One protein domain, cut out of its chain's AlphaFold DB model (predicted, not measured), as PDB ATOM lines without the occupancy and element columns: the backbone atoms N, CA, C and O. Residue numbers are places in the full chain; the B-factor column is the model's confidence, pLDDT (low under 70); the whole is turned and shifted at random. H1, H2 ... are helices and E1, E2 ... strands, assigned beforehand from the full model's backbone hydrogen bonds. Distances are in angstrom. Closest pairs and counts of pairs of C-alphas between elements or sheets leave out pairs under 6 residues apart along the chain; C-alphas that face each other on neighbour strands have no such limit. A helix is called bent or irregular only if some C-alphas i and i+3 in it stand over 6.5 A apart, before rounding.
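AT A GLANCE: This is residues 138 to 232 of the 256 residues of the protein "Soil-associated protein, TIGR03435 family" of Terriglobus roseus (UniProt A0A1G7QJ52). A long two-stranded ribbon, E1 and E3, has H1 over one face and H3 packed beside E3; an unnamed stretch widens the ribbon through short pairings of residues 150 to 151 and 154 to 155 with E1 and of residues 140 to 141 with E3. E2 packs on H1, and short H2 meets the end of H1 at residues 179 to 180. The printed part has 95 residues with three named helices and three named strands, in the order E1, H1, E2, E3, H2, H3; the sheet order is E1 - E3, antiparallel. The class is mixed, helices and strands, with 43 residues, under half, in named elements. The whole is compact, with a radius of gyration of the C-alphas of 13.3 A, yet elongated, spanning 39 by 25 by 22 A.

IN THESE COORDINATES: E1, residues 160 to 167, is 18.1 A long and begins at C-alpha 160 (-50.031, -16.612, 10.505). E3, residues 195 to 201, measures 18.9 A. H1, residues 169 to 180, measures 15.3 A and is neither bent nor irregular, but only just: C-alphas 177 and 180 are 6.1 A apart. H3, residues 223 to 231, measures 11.0 A and ends at C-alpha 231 (-35.318, -16.236, 7.424). E2, residues 185 to 187, measures 6.7 A, and H2, residues 207 to 210, measures 5.8 A.

HOW THE PARTS SIT: E1 and E3 are antiparallel neighbours, with 172 degrees between their directions. Within hydrogen-bond range are N 162 and O 199, 2.8 A, and N 197 and O 164, 3.0 A. The closest C-alphas of E3 and H3 are those of Trp 201 and Leu 223, 5.3 A apart. The closest C-alphas of E1 and H1 are those of Ala 164 and Phe 172, 7.6 A apart. H1 and E3 are only just apart, their closest C-alphas 8.1 A from each other. The closest C-alphas of H1 and E2 are those of Gln 177 and Val 185, 5.2 A apart; E2 pairs with no named strand. H1 touches H2 with residues 179 to 180 alone, closest at the C-alphas of Ile 180 and Phe 208, 4.7 A apart. H1 and H3 are apart. In H1 every O i to N i+4 pair is within hydrogen-bond range, in H3 4 of 5 are, and H2 is too short for such a pair.

THE WHOLE: The two C-alphas farthest apart, those of Asn 146 and Gln 216, are 40.1 A from each other, while the first and last printed C-alphas, those of Gln 138 and Gly 232, are 5.1 A apart. The printed part has no cut. The link from H2 to H3, residues 211 to 222, is long. The mean pLDDT of the printed part is 90.9, and no printed residue is under 70; H2 has a mean of 79.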
ATOM      1  N   GLN A 138     -31.626 -17.388   5.269       97.12
ATOM      2  CA  GLN A 138     -32.032 -18.799   5.344       97.12
ATOM      3  C   GLN A 138     -33.152 -19.123   4.349       97.12
ATOM      4  O   GLN A 138     -34.071 -19.881   4.636       97.12
ATOM      5  N   PHE A 139     -33.081 -18.517   3.170       96.06
ATOM      6  CA  PHE A 139     -34.039 -18.708   2.092       96.06
ATOM      7  C   PHE A 139     -33.351 -18.627   0.734       96.06
ATOM      8  O   PHE A 139     -32.251 -18.080   0.604       96.06
ATOM      9  N   ASP A 140     -34.029 -19.152  -0.279       91.62
ATOM     10  CA  ASP A 140     -33.486 -19.282  -1.621       91.62
ATOM     11  C   ASP A 140     -33.792 -18.059  -2.490       91.62
ATOM     12  O   ASP A 140     -34.756 -17.310  -2.297       91.62
ATOM     13  N   THR A 141     -32.958 -17.868  -3.510       93.25
ATOM     14  CA  THR A 141     -33.307 -17.001  -4.637       93.25
ATOM     15  C   THR A 141     -34.524 -17.555  -5.367       93.25
ATOM     16  O   THR A 141     -34.674 -18.770  -5.476       93.25
ATOM     17  N   ALA A 142     -35.345 -16.674  -5.932       90.81
ATOM     18  CA  ALA A 142     -36.580 -17.063  -6.597       90.81
ATOM     19  C   ALA A 142     -36.357 -18.109  -7.703       90.81
ATOM     20  O   ALA A 142     -35.606 -17.874  -8.654       90.81
ATOM     21  N   GLY A 143     -37.054 -19.244  -7.611       81.56
ATOM     22  CA  GLY A 143     -36.938 -20.345  -8.576       81.56
ATOM     23  C   GLY A 143     -37.649 -20.076  -9.909       81.56
ATOM     24  O   GLY A 143     -37.364 -20.722 -10.916       81.56
ATOM     25  N   ALA A 144     -38.568 -19.106  -9.932       82.44
ATOM     26  CA  ALA A 144     -39.334 -18.700 -11.110       82.44
ATOM     27  C   ALA A 144     -39.336 -17.164 -11.259       82.44
ATOM     28  O   ALA A 144     -40.345 -16.521 -10.957       82.44
ATOM     29  N   PRO A 145     -38.241 -16.553 -11.753       71.38
ATOM     30  CA  PRO A 145     -38.073 -15.094 -11.774       71.38
ATOM     31  C   PRO A 145     -39.072 -14.351 -12.678       71.38
ATOM     32  O   PRO A 145     -39.250 -13.146 -12.528       71.38
ATOM     33  N   ASN A 146     -39.746 -15.066 -13.587       76.62
ATOM     34  CA  ASN A 146     -40.766 -14.514 -14.487       76.62
ATOM     35  C   ASN A 146     -42.191 -14.561 -13.906       76.62
ATOM     36  O   ASN A 146     -43.134 -14.150 -14.577       76.62
ATOM     37  N   ARG A 147     -42.383 -15.118 -12.703       79.94
ATOM     38  CA  ARG A 147     -43.684 -15.113 -12.022       79.94
ATOM     39  C   ARG A 147     -43.936 -13.731 -11.422       79.94
ATOM     40  O   ARG A 147     -43.007 -13.128 -10.906       79.94
ATOM     41  N   GLU A 148     -45.174 -13.254 -11.420       81.81
ATOM     42  CA  GLU A 148     -45.510 -12.020 -10.696       81.81
ATOM     43  C   GLU A 148     -45.088 -12.111  -9.214       81.81
ATOM     44  O   GLU A 148     -45.354 -13.145  -8.580       81.81
ATOM     45  N   PRO A 149     -44.435 -11.073  -8.651       86.50
ATOM     46  CA  PRO A 149     -44.092 -11.030  -7.237       86.50
ATOM     47  C   PRO A 149     -45.337 -11.178  -6.368       86.50
ATOM     48  O   PRO A 149     -46.362 -10.531  -6.586       86.50
ATOM     49  N   MET A 150     -45.239 -12.017  -5.346       87.94
ATOM     50  CA  MET A 150     -46.345 -12.308  -4.449       87.94
ATOM     51  C   MET A 150     -45.848 -12.310  -3.011       87.94
ATOM     52  O   MET A 150     -44.912 -13.028  -2.681       87.94
ATOM     53  N   VAL A 151     -46.504 -11.531  -2.157       90.62
ATOM     54  CA  VAL A 151     -46.349 -11.586  -0.702       90.62
ATOM     55  C   VAL A 151     -47.760 -11.610  -0.128       90.62
ATOM     56  O   VAL A 151     -48.484 -10.618  -0.199       90.62
ATOM     57  N   THR A 152     -48.185 -12.773   0.353       87.62
ATOM     58  CA  THR A 152     -49.556 -13.018   0.831       87.62
ATOM     59  C   THR A 152     -49.568 -13.273   2.321       87.62
ATOM     60  O   THR A 152     -48.611 -13.823   2.836       87.62
ATOM     61  N   SER A 153     -50.658 -12.940   3.007       87.12
ATOM     62  CA  SER A 153     -50.869 -13.345   4.400       87.12
ATOM     63  C   SER A 153     -52.035 -14.318   4.472       87.12
ATOM     64  O   SER A 153     -53.127 -14.010   3.991       87.12
ATOM     65  N   VAL A 154     -51.797 -15.477   5.073       89.56
ATOM     66  CA  VAL A 154     -52.802 -16.500   5.349       89.56
ATOM     67  C   VAL A 154     -53.006 -16.553   6.856       89.56
ATOM     68  O   VAL A 154     -52.048 -16.618   7.624       89.56
ATOM     69  N   VAL A 155     -54.267 -16.464   7.276       88.62
ATOM     70  CA  VAL A 155     -54.641 -16.483   8.692       88.62
ATOM     71  C   VAL A 155     -55.134 -17.876   9.044       88.62
ATOM     72  O   VAL A 155     -56.164 -18.313   8.527       88.62
ATOM     73  N   TYR A 156     -54.419 -18.547   9.941       89.69
ATOM     74  CA  TYR A 156     -54.845 -19.794  10.560       89.69
ATOM     75  C   TYR A 156     -55.376 -19.525  11.977       89.69
ATOM     76  O   TYR A 156     -55.132 -18.453  12.536       89.69
ATOM     77  N   PRO A 157     -56.133 -20.463  12.581       88.12
ATOM     78  CA  PRO A 157     -56.651 -20.280  13.937       88.12
ATOM     79  C   PRO A 157     -55.570 -20.058  15.003       88.12
ATOM     80  O   PRO A 157     -55.838 -19.410  16.012       88.12
ATOM     81  N   ASP A 158     -54.372 -20.608  14.801       90.69
ATOM     82  CA  ASP A 158     -53.284 -20.636  15.778       90.69
ATOM     83  C   ASP A 158     -52.023 -19.870  15.349       90.69
ATOM     84  O   ASP A 158     -51.166 -19.613  16.192       90.69
ATOM     85  N   HIS A 159     -51.898 -19.470  14.085       93.12
ATOM     86  CA  HIS A 159     -50.724 -18.764  13.571       93.12
ATOM     87  C   HIS A 159     -51.040 -17.977  12.292       93.12
ATOM     88  O   HIS A 159     -52.146 -18.017  11.746       93.12
ATOM     89  N   LEU A 160     -50.044 -17.243  11.812       93.06
ATOM     90  CA  LEU A 160     -50.031 -16.612  10.505       93.06
ATOM     91  C   LEU A 160     -48.938 -17.226   9.653       93.06
ATOM     92  O   LEU A 160     -47.826 -17.439  10.131       93.06
ATOM     93  N   GLU A 161     -49.250 -17.412   8.378       94.62
ATOM     94  CA  GLU A 161     -48.273 -17.785   7.367       94.62
ATOM     95  C   GLU A 161     -48.169 -16.663   6.332       94.62
ATOM     96  O   GLU A 161     -49.174 -16.113   5.865       94.62
ATOM     97  N   MET A 162     -46.944 -16.316   5.954       95.50
ATOM     98  CA  MET A 162     -46.660 -15.404   4.857       95.50
ATOM     99  C   MET A 162     -45.788 -16.076   3.803       95.50
ATOM    100  O   MET A 162     -44.559 -16.010   3.889       95.50
ATOM    101  N   PRO A 163     -46.414 -16.642   2.761       95.50
ATOM    102  CA  PRO A 163     -45.698 -17.028   1.564       95.50
ATOM    103  C   PRO A 163     -45.252 -15.799   0.774       95.50
ATOM    104  O   PRO A 163     -46.067 -14.960   0.369       95.50
ATOM    105  N   ALA A 164     -43.952 -15.725   0.512       95.25
ATOM    106  CA  ALA A 164     -43.328 -14.792  -0.409       95.25
ATOM    107  C   ALA A 164     -42.760 -15.566  -1.604       95.25
ATOM    108  O   ALA A 164     -42.000 -16.520  -1.434       95.25
ATOM    109  N   ARG A 165     -43.152 -15.193  -2.824       94.75
ATOM    110  CA  ARG A 165     -42.684 -15.809  -4.071       94.75
ATOM    111  C   ARG A 165     -42.253 -14.736  -5.056       94.75
ATOM    112  O   ARG A 165     -42.996 -13.785  -5.293       94.75
ATOM    113  N   ASN A 166     -41.065 -14.896  -5.629       93.81
ATOM    114  CA  ASN A 166     -40.411 -13.914  -6.490       93.81
ATOM    115  C   ASN A 166     -40.399 -12.487  -5.900       93.81
ATOM    116  O   ASN A 166     -40.514 -11.487  -6.616       93.81
ATOM    117  N   ALA A 167     -40.280 -12.378  -4.577       94.44
ATOM    118  CA  ALA A 167     -40.421 -11.120  -3.852       94.44
ATOM    119  C   ALA A 167     -39.056 -10.486  -3.561       94.44
ATOM    120  O   ALA A 167     -38.102 -11.174  -3.198       94.44
ATOM    121  N   SER A 168     -38.956  -9.166  -3.703       95.25
ATOM    122  CA  SER A 168     -37.826  -8.396  -3.174       95.25
ATOM    123  C   SER A 168     -38.005  -8.125  -1.674       95.25
ATOM    124  O   SER A 168     -39.105  -8.256  -1.127       95.25
ATOM    125  N   MET A 169     -36.941  -7.694  -0.988       96.31
ATOM    126  CA  MET A 169     -37.067  -7.282   0.419       96.31
ATOM    127  C   MET A 169     -37.870  -5.991   0.599       96.31
ATOM    128  O   MET A 169     -38.449  -5.783   1.665       96.31
ATOM    129  N   ASP A 170     -37.978  -5.165  -0.441       94.31
ATOM    130  CA  ASP A 170     -38.860  -3.997  -0.428       94.31
ATOM    131  C   ASP A 170     -40.332  -4.411  -0.540       94.31
ATOM    132  O   ASP A 170     -41.181  -3.836   0.142       94.31
ATOM    133  N   ASP A 171     -40.639  -5.459  -1.316       93.00
ATOM    134  CA  ASP A 171     -41.986  -6.045  -1.372       93.00
ATOM    135  C   ASP A 171     -42.414  -6.577   0.002       93.00
ATOM    136  O   ASP A 171     -43.522  -6.307   0.475       93.00
ATOM    137  N   PHE A 172     -41.501  -7.271   0.678       95.31
ATOM    138  CA  PHE A 172     -41.715  -7.787   2.023       95.31
ATOM    139  C   PHE A 172     -41.897  -6.670   3.065       95.31
ATOM    140  O   PHE A 172     -42.888  -6.660   3.801       95.31
ATOM    141  N   ALA A 173     -40.996  -5.680   3.094       94.69
ATOM    142  CA  ALA A 173     -41.087  -4.536   4.005       94.69
ATOM    143  C   ALA A 173     -42.376  -3.726   3.791       94.69
ATOM    144  O   ALA A 173     -43.013  -3.297   4.759       94.69
ATOM    145  N   ARG A 174     -42.805  -3.570   2.532       91.25
ATOM    146  CA  ARG A 174     -44.058  -2.905   2.162       91.25
ATOM    147  C   ARG A 174     -45.276  -3.593   2.777       91.25
ATOM    148  O   ARG A 174     -46.114  -2.908   3.364       91.25
ATOM    149  N   VAL A 175     -45.383  -4.920   2.675       90.75
ATOM    150  CA  VAL A 175     -46.503  -5.662   3.285       90.75
ATOM    151  C   VAL A 175     -46.448  -5.573   4.808       90.75
ATOM    152  O   VAL A 175     -47.467  -5.266   5.434       90.75
ATOM    153  N   MET A 176     -45.258  -5.737   5.392       92.56
ATOM    154  CA  MET A 176     -45.054  -5.618   6.835       92.56
ATOM    155  C   MET A 176     -45.540  -4.269   7.374       92.56
ATOM    156  O   MET A 176     -46.301  -4.250   8.336       92.56
ATOM    157  N   GLN A 177     -45.193  -3.141   6.744       90.94
ATOM    158  CA  GLN A 177     -45.607  -1.821   7.246       90.94
ATOM    159  C   GLN A 177     -47.057  -1.430   6.931       90.94
ATOM    160  O   GLN A 177     -47.590  -0.537   7.591       90.94
ATOM    161  N   ARG A 178     -47.675  -2.002   5.884       83.62
ATOM    162  CA  ARG A 178     -49.042  -1.640   5.458       83.62
ATOM    163  C   ARG A 178     -50.112  -2.449   6.176       83.62
ATOM    164  O   ARG A 178     -51.169  -1.901   6.483       83.62
ATOM    165  N   ALA A 179     -49.873  -3.743   6.366       79.38
ATOM    166  CA  ALA A 179     -50.900  -4.676   6.823       79.38
ATOM    167  C   ALA A 179     -50.668  -5.175   8.251       79.38
ATOM    168  O   ALA A 179     -51.639  -5.415   8.964       79.38
ATOM    169  N   ILE A 180     -49.407  -5.323   8.663       86.19
ATOM    170  CA  ILE A 180     -49.061  -6.082   9.869       86.19
ATOM    171  C   ILE A 180     -48.663  -5.145  10.997       86.19
ATOM    172  O   ILE A 180     -49.266  -5.195  12.059       86.19
ATOM    173  N   LEU A 181     -47.671  -4.290  10.772       90.56
ATOM    174  CA  LEU A 181     -47.032  -3.491  11.809       90.56
ATOM    175  C   LEU A 181     -47.597  -2.074  11.868       90.56
ATOM    176  O   LEU A 181     -47.955  -1.459  10.865       90.56
ATOM    177  N   ASP A 182     -47.621  -1.522  13.076       87.00
ATOM    178  CA  ASP A 182     -48.137  -0.186  13.351       87.00
ATOM    179  C   ASP A 182     -47.132   0.933  13.026       87.00
ATOM    180  O   ASP A 182     -47.504   2.110  13.019       87.00
ATOM    181  N   ARG A 183     -45.874   0.577  12.747       91.88
ATOM    182  CA  ARG A 183     -44.746   1.484  12.485       91.88
ATOM    183  C   ARG A 183     -44.208   1.318  11.062       91.88
ATOM    184  O   ARG A 183     -44.340   0.238  10.487       91.88
ATOM    185  N   PRO A 184     -43.552   2.354  10.505       94.81
ATOM    186  CA  PRO A 184     -42.831   2.222   9.243       94.81
ATOM    187  C   PRO A 184     -41.769   1.124   9.331       94.81
ATOM    188  O   PRO A 184     -41.117   0.971  10.369       94.81
ATOM    189  N   VAL A 185     -41.586   0.394   8.234       95.25
ATOM    190  CA  VAL A 185     -40.603  -0.692   8.131       95.25
ATOM    191  C   VAL A 185     -39.580  -0.317   7.072       95.25
ATOM    192  O   VAL A 185     -39.938  -0.038   5.931       95.25
ATOM    193  N   VAL A 186     -38.306  -0.301   7.452       95.19
ATOM    194  CA  VAL A 186     -37.193   0.103   6.588       95.19
ATOM    195  C   VAL A 186     -36.332  -1.113   6.266       95.19
ATOM    196  O   VAL A 186     -35.769  -1.745   7.162       95.19
ATOM    197  N   ASN A 187     -36.202  -1.422   4.977       96.12
ATOM    198  CA  ASN A 187     -35.288  -2.444   4.483       96.12
ATOM    199  C   ASN A 187     -33.840  -1.919   4.502       96.12
ATOM    200  O   ASN A 187     -33.502  -0.970   3.799       96.12
ATOM    201  N   LYS A 188     -32.973  -2.558   5.292       96.75
ATOM    202  CA  LYS A 188     -31.514  -2.352   5.307       96.75
ATOM    203  C   LYS A 188     -30.750  -3.668   5.165       96.75
ATOM    204  O   LYS A 188     -29.635  -3.821   5.656       96.75
ATOM    205  N   THR A 189     -31.350  -4.636   4.484       97.25
ATOM    206  CA  THR A 189     -30.725  -5.944   4.253       97.25
ATOM    207  C   THR A 189     -29.566  -5.871   3.258       97.25
ATOM    208  O   THR A 189     -28.673  -6.712   3.303       97.25
ATOM    209  N   GLY A 190     -29.574  -4.880   2.357       96.62
ATOM    210  CA  GLY A 190     -28.636  -4.801   1.230       96.62
ATOM    211  C   GLY A 190     -28.893  -5.851   0.141       96.62
ATOM    212  O   GLY A 190     -28.101  -5.972  -0.789       96.62
ATOM    213  N   LEU A 191     -29.987  -6.610   0.249       96.88
ATOM    214  CA  LEU A 191     -30.365  -7.657  -0.691       96.88
ATOM    215  C   LEU A 191     -31.091  -7.048  -1.893       96.88
ATOM    216  O   LEU A 191     -32.150  -6.442  -1.743       96.88
ATOM    217  N   THR A 192     -30.531  -7.233  -3.088       94.69
ATOM    218  CA  THR A 192     -31.075  -6.692  -4.347       94.69
ATOM    219  C   THR A 192     -31.760  -7.751  -5.214       94.69
ATOM    220  O   THR A 192     -32.192  -7.452  -6.325       94.69
ATOM    221  N   GLY A 193     -31.795  -9.004  -4.755       93.88
ATOM    222  CA  GLY A 193     -32.395 -10.118  -5.479       93.88
ATOM    223  C   GLY A 193     -33.902 -10.244  -5.267       93.88
ATOM    224  O   GLY A 193     -34.544  -9.436  -4.592       93.88
ATOM    225  N   ARG A 194     -34.448 -11.317  -5.837       95.44
ATOM    226  CA  ARG A 194     -35.796 -11.814  -5.555       95.44
ATOM    227  C   ARG A 194     -35.692 -13.182  -4.903       95.44
ATOM    228  O   ARG A 194     -34.785 -13.948  -5.234       95.44
ATOM    229  N   TYR A 195     -36.610 -13.467  -3.995       96.06
ATOM    230  CA  TYR A 195     -36.509 -14.591  -3.076       96.06
ATOM    231  C   TYR A 195     -37.838 -15.324  -2.945       96.06
ATOM    232  O   TYR A 195     -38.908 -14.731  -3.127       96.06
ATOM    233  N   ASP A 196     -37.728 -16.606  -2.613       96.06
ATOM    234  CA  ASP A 196     -38.843 -17.458  -2.230       96.06
ATOM    235  C   ASP A 196     -38.643 -17.867  -0.768       96.06
ATOM    236  O   ASP A 196     -37.609 -18.431  -0.411       96.06
ATOM    237  N   PHE A 197     -39.618 -17.564   0.085       96.69
ATOM    238  CA  PHE A 197     -39.605 -17.966   1.489       96.69
ATOM    239  C   PHE A 197     -41.014 -18.028   2.061       96.69
ATOM    240  O   PHE A 197     -41.935 -17.395   1.544       96.69
ATOM    241  N   ASP A 198     -41.156 -18.768   3.151       96.62
ATOM    242  CA  ASP A 198     -42.360 -18.807   3.969       96.62
ATOM    243  C   ASP A 198     -41.990 -18.332   5.371       96.62
ATOM    244  O   ASP A 198     -40.929 -18.675   5.892       96.62
ATOM    245  N   LEU A 199     -42.843 -17.494   5.952       97.56
ATOM    246  CA  LEU A 199     -42.692 -17.018   7.319       97.56
ATOM    247  C   LEU A 199     -43.915 -17.425   8.128       97.56
ATOM    248  O   LEU A 199     -45.028 -17.031   7.796       97.56
ATOM    249  N   ASP A 200     -43.686 -18.152   9.208       97.12
ATOM    250  CA  ASP A 200     -44.703 -18.648  10.126       97.12
ATOM    251  C   ASP A 200     -44.519 -18.004  11.505       97.12
ATOM    252  O   ASP A 200     -43.424 -18.057  12.076       97.12
ATOM    253  N   TRP A 201     -45.552 -17.358  12.046       96.06
ATOM    254  CA  TRP A 201     -45.463 -16.750  13.374       96.06
ATOM    255  C   TRP A 201     -46.807 -16.662  14.094       96.06
ATOM    256  O   TRP A 201     -47.870 -16.590  13.478       96.06
ATOM    257  N   VAL A 202     -46.755 -16.593  15.425       95.00
ATOM    258  CA  VAL A 202     -47.918 -16.224  16.240       95.00
ATOM    259  C   VAL A 202     -48.053 -14.698  16.293       95.00
ATOM    260  O   VAL A 202     -47.079 -14.019  16.651       95.00
ATOM    261  N   PRO A 203     -49.217 -14.123  15.934       92.38
ATOM    262  CA  PRO A 203     -49.407 -12.684  16.008       92.38
ATOM    263  C   PRO A 203     -49.576 -12.189  17.443       92.38
ATOM    264  O   PRO A 203     -50.003 -12.930  18.326       92.38
ATOM    265  N   ASP A 204     -49.288 -10.906  17.656       89.06
ATOM    266  CA  ASP A 204     -49.565 -10.204  18.912       89.06
ATOM    267  C   ASP A 204     -50.655  -9.127  18.740       89.06
ATOM    268  O   ASP A 204     -51.090  -8.825  17.628       89.06
ATOM    269  N   GLU A 205     -51.093  -8.531  19.855       85.31
ATOM    270  CA  GLU A 205     -52.183  -7.541  19.891       85.31
ATOM    271  C   GLU A 205     -51.900  -6.268  19.074       85.31
ATOM    272  O   GLU A 205     -52.821  -5.525  18.731       85.31
ATOM    273  N   THR A 206     -50.631  -5.984  18.768       83.00
ATOM    274  CA  THR A 206     -50.238  -4.789  18.012       83.00
ATOM    275  C   THR A 206     -50.368  -4.985  16.506       83.00
ATOM    276  O   THR A 206     -50.415  -4.005  15.753       83.00
ATOM    277  N   GLN A 207     -50.461  -6.237  16.054       83.69
ATOM    278  CA  GLN A 207     -50.511  -6.569  14.642       83.69
ATOM    279  C   GLN A 207     -51.919  -6.434  14.060       83.69
ATOM    280  O   GLN A 207     -52.926  -6.609  14.745       83.69
ATOM    281  N   PHE A 208     -52.004  -6.080  12.774       80.38
ATOM    282  CA  PHE A 208     -53.272  -5.873  12.051       80.38
ATOM    283  C   PHE A 208     -54.224  -4.877  12.741       80.38
ATOM    284  O   PHE A 208     -55.442  -4.934  12.564       80.38
ATOM    285  N   GLY A 209     -53.684  -3.965  13.557       77.06
ATOM    286  CA  GLY A 209     -54.476  -3.038  14.366       77.06
ATOM    287  C   GLY A 209     -55.391  -3.727  15.386       77.06
ATOM    288  O   GLY A 209     -56.454  -3.185  15.683       77.06
ATOM    289  N   GLY A 210     -55.023  -4.921  15.866       76.75
ATOM    290  CA  GLY A 210     -55.798  -5.705  16.833       76.75
ATOM    291  C   GLY A 210     -57.021  -6.415  16.240       76.75
ATOM    292  O   GLY A 210     -57.867  -6.906  16.982       76.75
ATOM    293  N   ALA A 211     -57.151  -6.457  14.909       77.38
ATOM    294  CA  ALA A 211     -58.287  -7.099  14.244       77.38
ATOM    295  C   ALA A 211     -58.231  -8.637  14.288       77.38
ATOM    296  O   ALA A 211     -59.264  -9.286  14.120       77.38
ATOM    297  N   ILE A 212     -57.042  -9.212  14.487       79.75
ATOM    298  CA  ILE A 212     -56.835 -10.658  14.596       79.75
ATOM    299  C   ILE A 212     -56.698 -11.013  16.085       79.75
ATOM    300  O   ILE A 212     -55.836 -10.439  16.752       79.75
ATOM    301  N   PRO A 213     -57.526 -11.929  16.625       82.31
ATOM    302  CA  PRO A 213     -57.373 -12.408  17.996       82.31
ATOM    303  C   PRO A 213     -56.012 -13.076  18.205       82.31
ATOM    304  O   PRO A 213     -55.572 -13.846  17.354       82.31
ATOM    305  N   VAL A 214     -55.377 -12.829  19.353       86.62
ATOM    306  CA  VAL A 214     -54.123 -13.500  19.722       86.62
ATOM    307  C   VAL A 214     -54.414 -14.959  20.091       86.62
ATOM    308  O   VAL A 214     -55.189 -15.199  21.025       86.62
ATOM    309  N   PRO A 215     -53.815 -15.943  19.400       87.56
ATOM    310  CA  PRO A 215     -53.983 -17.345  19.756       87.56
ATOM    311  C   PRO A 215     -53.347 -17.663  21.115       87.56
ATOM    312  O   PRO A 215     -52.205 -17.288  21.369       87.56
ATOM    313  N   GLN A 216     -54.065 -18.379  21.987       82.75
ATOM    314  CA  GLN A 216     -53.560 -18.736  23.324       82.75
ATOM    315  C   GLN A 216     -52.584 -19.921  23.308       82.75
ATOM    316  O   GLN A 216     -51.654 -19.948  24.106       82.75
ATOM    317  N   ASP A 217     -52.764 -20.859  22.373       84.06
ATOM    318  CA  ASP A 217     -52.045 -22.142  22.336       84.06
ATOM    319  C   ASP A 217     -51.228 -22.327  21.044       84.06
ATOM    320  O   ASP A 217     -51.153 -23.424  20.485       84.06
ATOM    321  N   SER A 218     -50.622 -21.251  20.534       88.50
ATOM    322  CA  SER A 218     -49.776 -21.349  19.342       88.50
ATOM    323  C   SER A 218     -48.453 -22.055  19.633       88.50
ATOM    324  O   SER A 218     -47.812 -21.821  20.660       88.50
ATOM    325  N   LYS A 219     -48.009 -22.889  18.688       91.56
ATOM    326  CA  LYS A 219     -46.650 -23.457  18.675       91.56
ATOM    327  C   LYS A 219     -45.673 -22.621  17.850       91.56
ATOM    328  O   LYS A 219     -44.472 -22.885  17.900       91.56
ATOM    329  N   SER A 220     -46.180 -21.651  17.097       93.50
ATOM    330  CA  SER A 220     -45.383 -20.784  16.243       93.50
ATOM    331  C   SER A 220     -44.632 -19.744  17.078       93.50
ATOM    332  O   SER A 220     -45.158 -19.247  18.078       93.50
ATOM    333  N   PRO A 221     -43.394 -19.390  16.700       95.81
ATOM    334  CA  PRO A 221     -42.625 -18.387  17.423       95.81
ATOM    335  C   PRO A 221     -43.207 -16.974  17.217       95.81
ATOM    336  O   PRO A 221     -43.863 -16.713  16.208       95.81
ATOM    337  N   PRO A 222     -42.946 -16.016  18.128       94.94
ATOM    338  CA  PRO A 222     -43.276 -14.606  17.901       94.94
ATOM    339  C   PRO A 222     -42.556 -14.043  16.667       94.94
ATOM    340  O   PRO A 222     -41.433 -14.458  16.377       94.94
ATOM    341  N   LEU A 223     -43.127 -13.031  15.995       94.94
ATOM    342  CA  LEU A 223     -42.611 -12.500  14.716       94.94
ATOM    343  C   LEU A 223     -41.096 -12.221  14.711       94.94
ATOM    344  O   LEU A 223     -40.397 -12.619  13.785       94.94
ATOM    345  N   LEU A 224     -40.567 -11.544  15.736       94.75
ATOM    346  CA  LEU A 224     -39.136 -11.201  15.794       94.75
ATOM    347  C   LEU A 224     -38.235 -12.441  15.881       94.75
ATOM    348  O   LEU A 224     -37.121 -12.441  15.363       94.75
ATOM    349  N   VAL A 225     -38.718 -13.490  16.549       96.50
ATOM    350  CA  VAL A 225     -38.028 -14.775  16.668       96.50
ATOM    351  C   VAL A 225     -38.125 -15.533  15.344       96.50
ATOM    352  O   VAL A 225     -37.095 -15.965  14.834       96.50
ATOM    353  N   ALA A 226     -39.319 -15.589  14.745       97.25
ATOM    354  CA  ALA A 226     -39.572 -16.206  13.444       97.25
ATOM    355  C   ALA A 226     -38.674 -15.624  12.341       97.25
ATOM    356  O   ALA A 226     -37.987 -16.361  11.640       97.25
ATOM    357  N   MET A 227     -38.596 -14.292  12.248       97.19
ATOM    358  CA  MET A 227     -37.728 -13.580  11.301       97.19
ATOM    359  C   MET A 227     -36.272 -14.051  11.384       97.19
ATOM    360  O   MET A 227     -35.625 -14.298  10.365       97.19
ATOM    361  N   ARG A 228     -35.758 -14.207  12.607       97.31
ATOM    362  CA  ARG A 228     -34.371 -14.609  12.835       97.31
ATOM    363  C   ARG A 228     -34.152 -16.090  12.549       97.31
ATOM    364  O   ARG A 228     -33.151 -16.433  11.931       97.31
ATOM    365  N   GLU A 229     -35.046 -16.947  13.029       97.19
ATOM    366  CA  GLU A 229     -34.875 -18.406  13.018       97.19
ATOM    367  C   GLU A 229     -35.285 -19.077  11.712       97.19
ATOM    368  O   GLU A 229     -34.786 -20.158  11.431       97.19
ATOM    369  N   GLN A 230     -36.187 -18.464  10.943       97.81
ATOM    370  CA  GLN A 230     -36.678 -19.024   9.680       97.81
ATOM    371  C   GLN A 230     -36.061 -18.329   8.471       97.81
ATOM    372  O   GLN A 230     -35.826 -18.968   7.453       97.81
ATOM    373  N   LEU A 231     -35.800 -17.018   8.565       98.06
ATOM    374  CA  LEU A 231     -35.318 -16.236   7.424       98.06
ATOM    375  C   LEU A 231     -33.859 -15.795   7.565       98.06
ATOM    376  O   LEU A 231     -33.262 -15.328   6.594       98.06
ATOM    377  N   GLY A 232     -33.261 -15.900   8.754       97.94
ATOM    378  CA  GLY A 232     -31.961 -15.281   9.012       97.94
ATOM    379  C   GLY A 232     -32.006 -13.752   8.888       97.94
ATOM    380  O   GLY A 232     -31.005 -13.119   8.545       97.94
TER     381      GLY A 232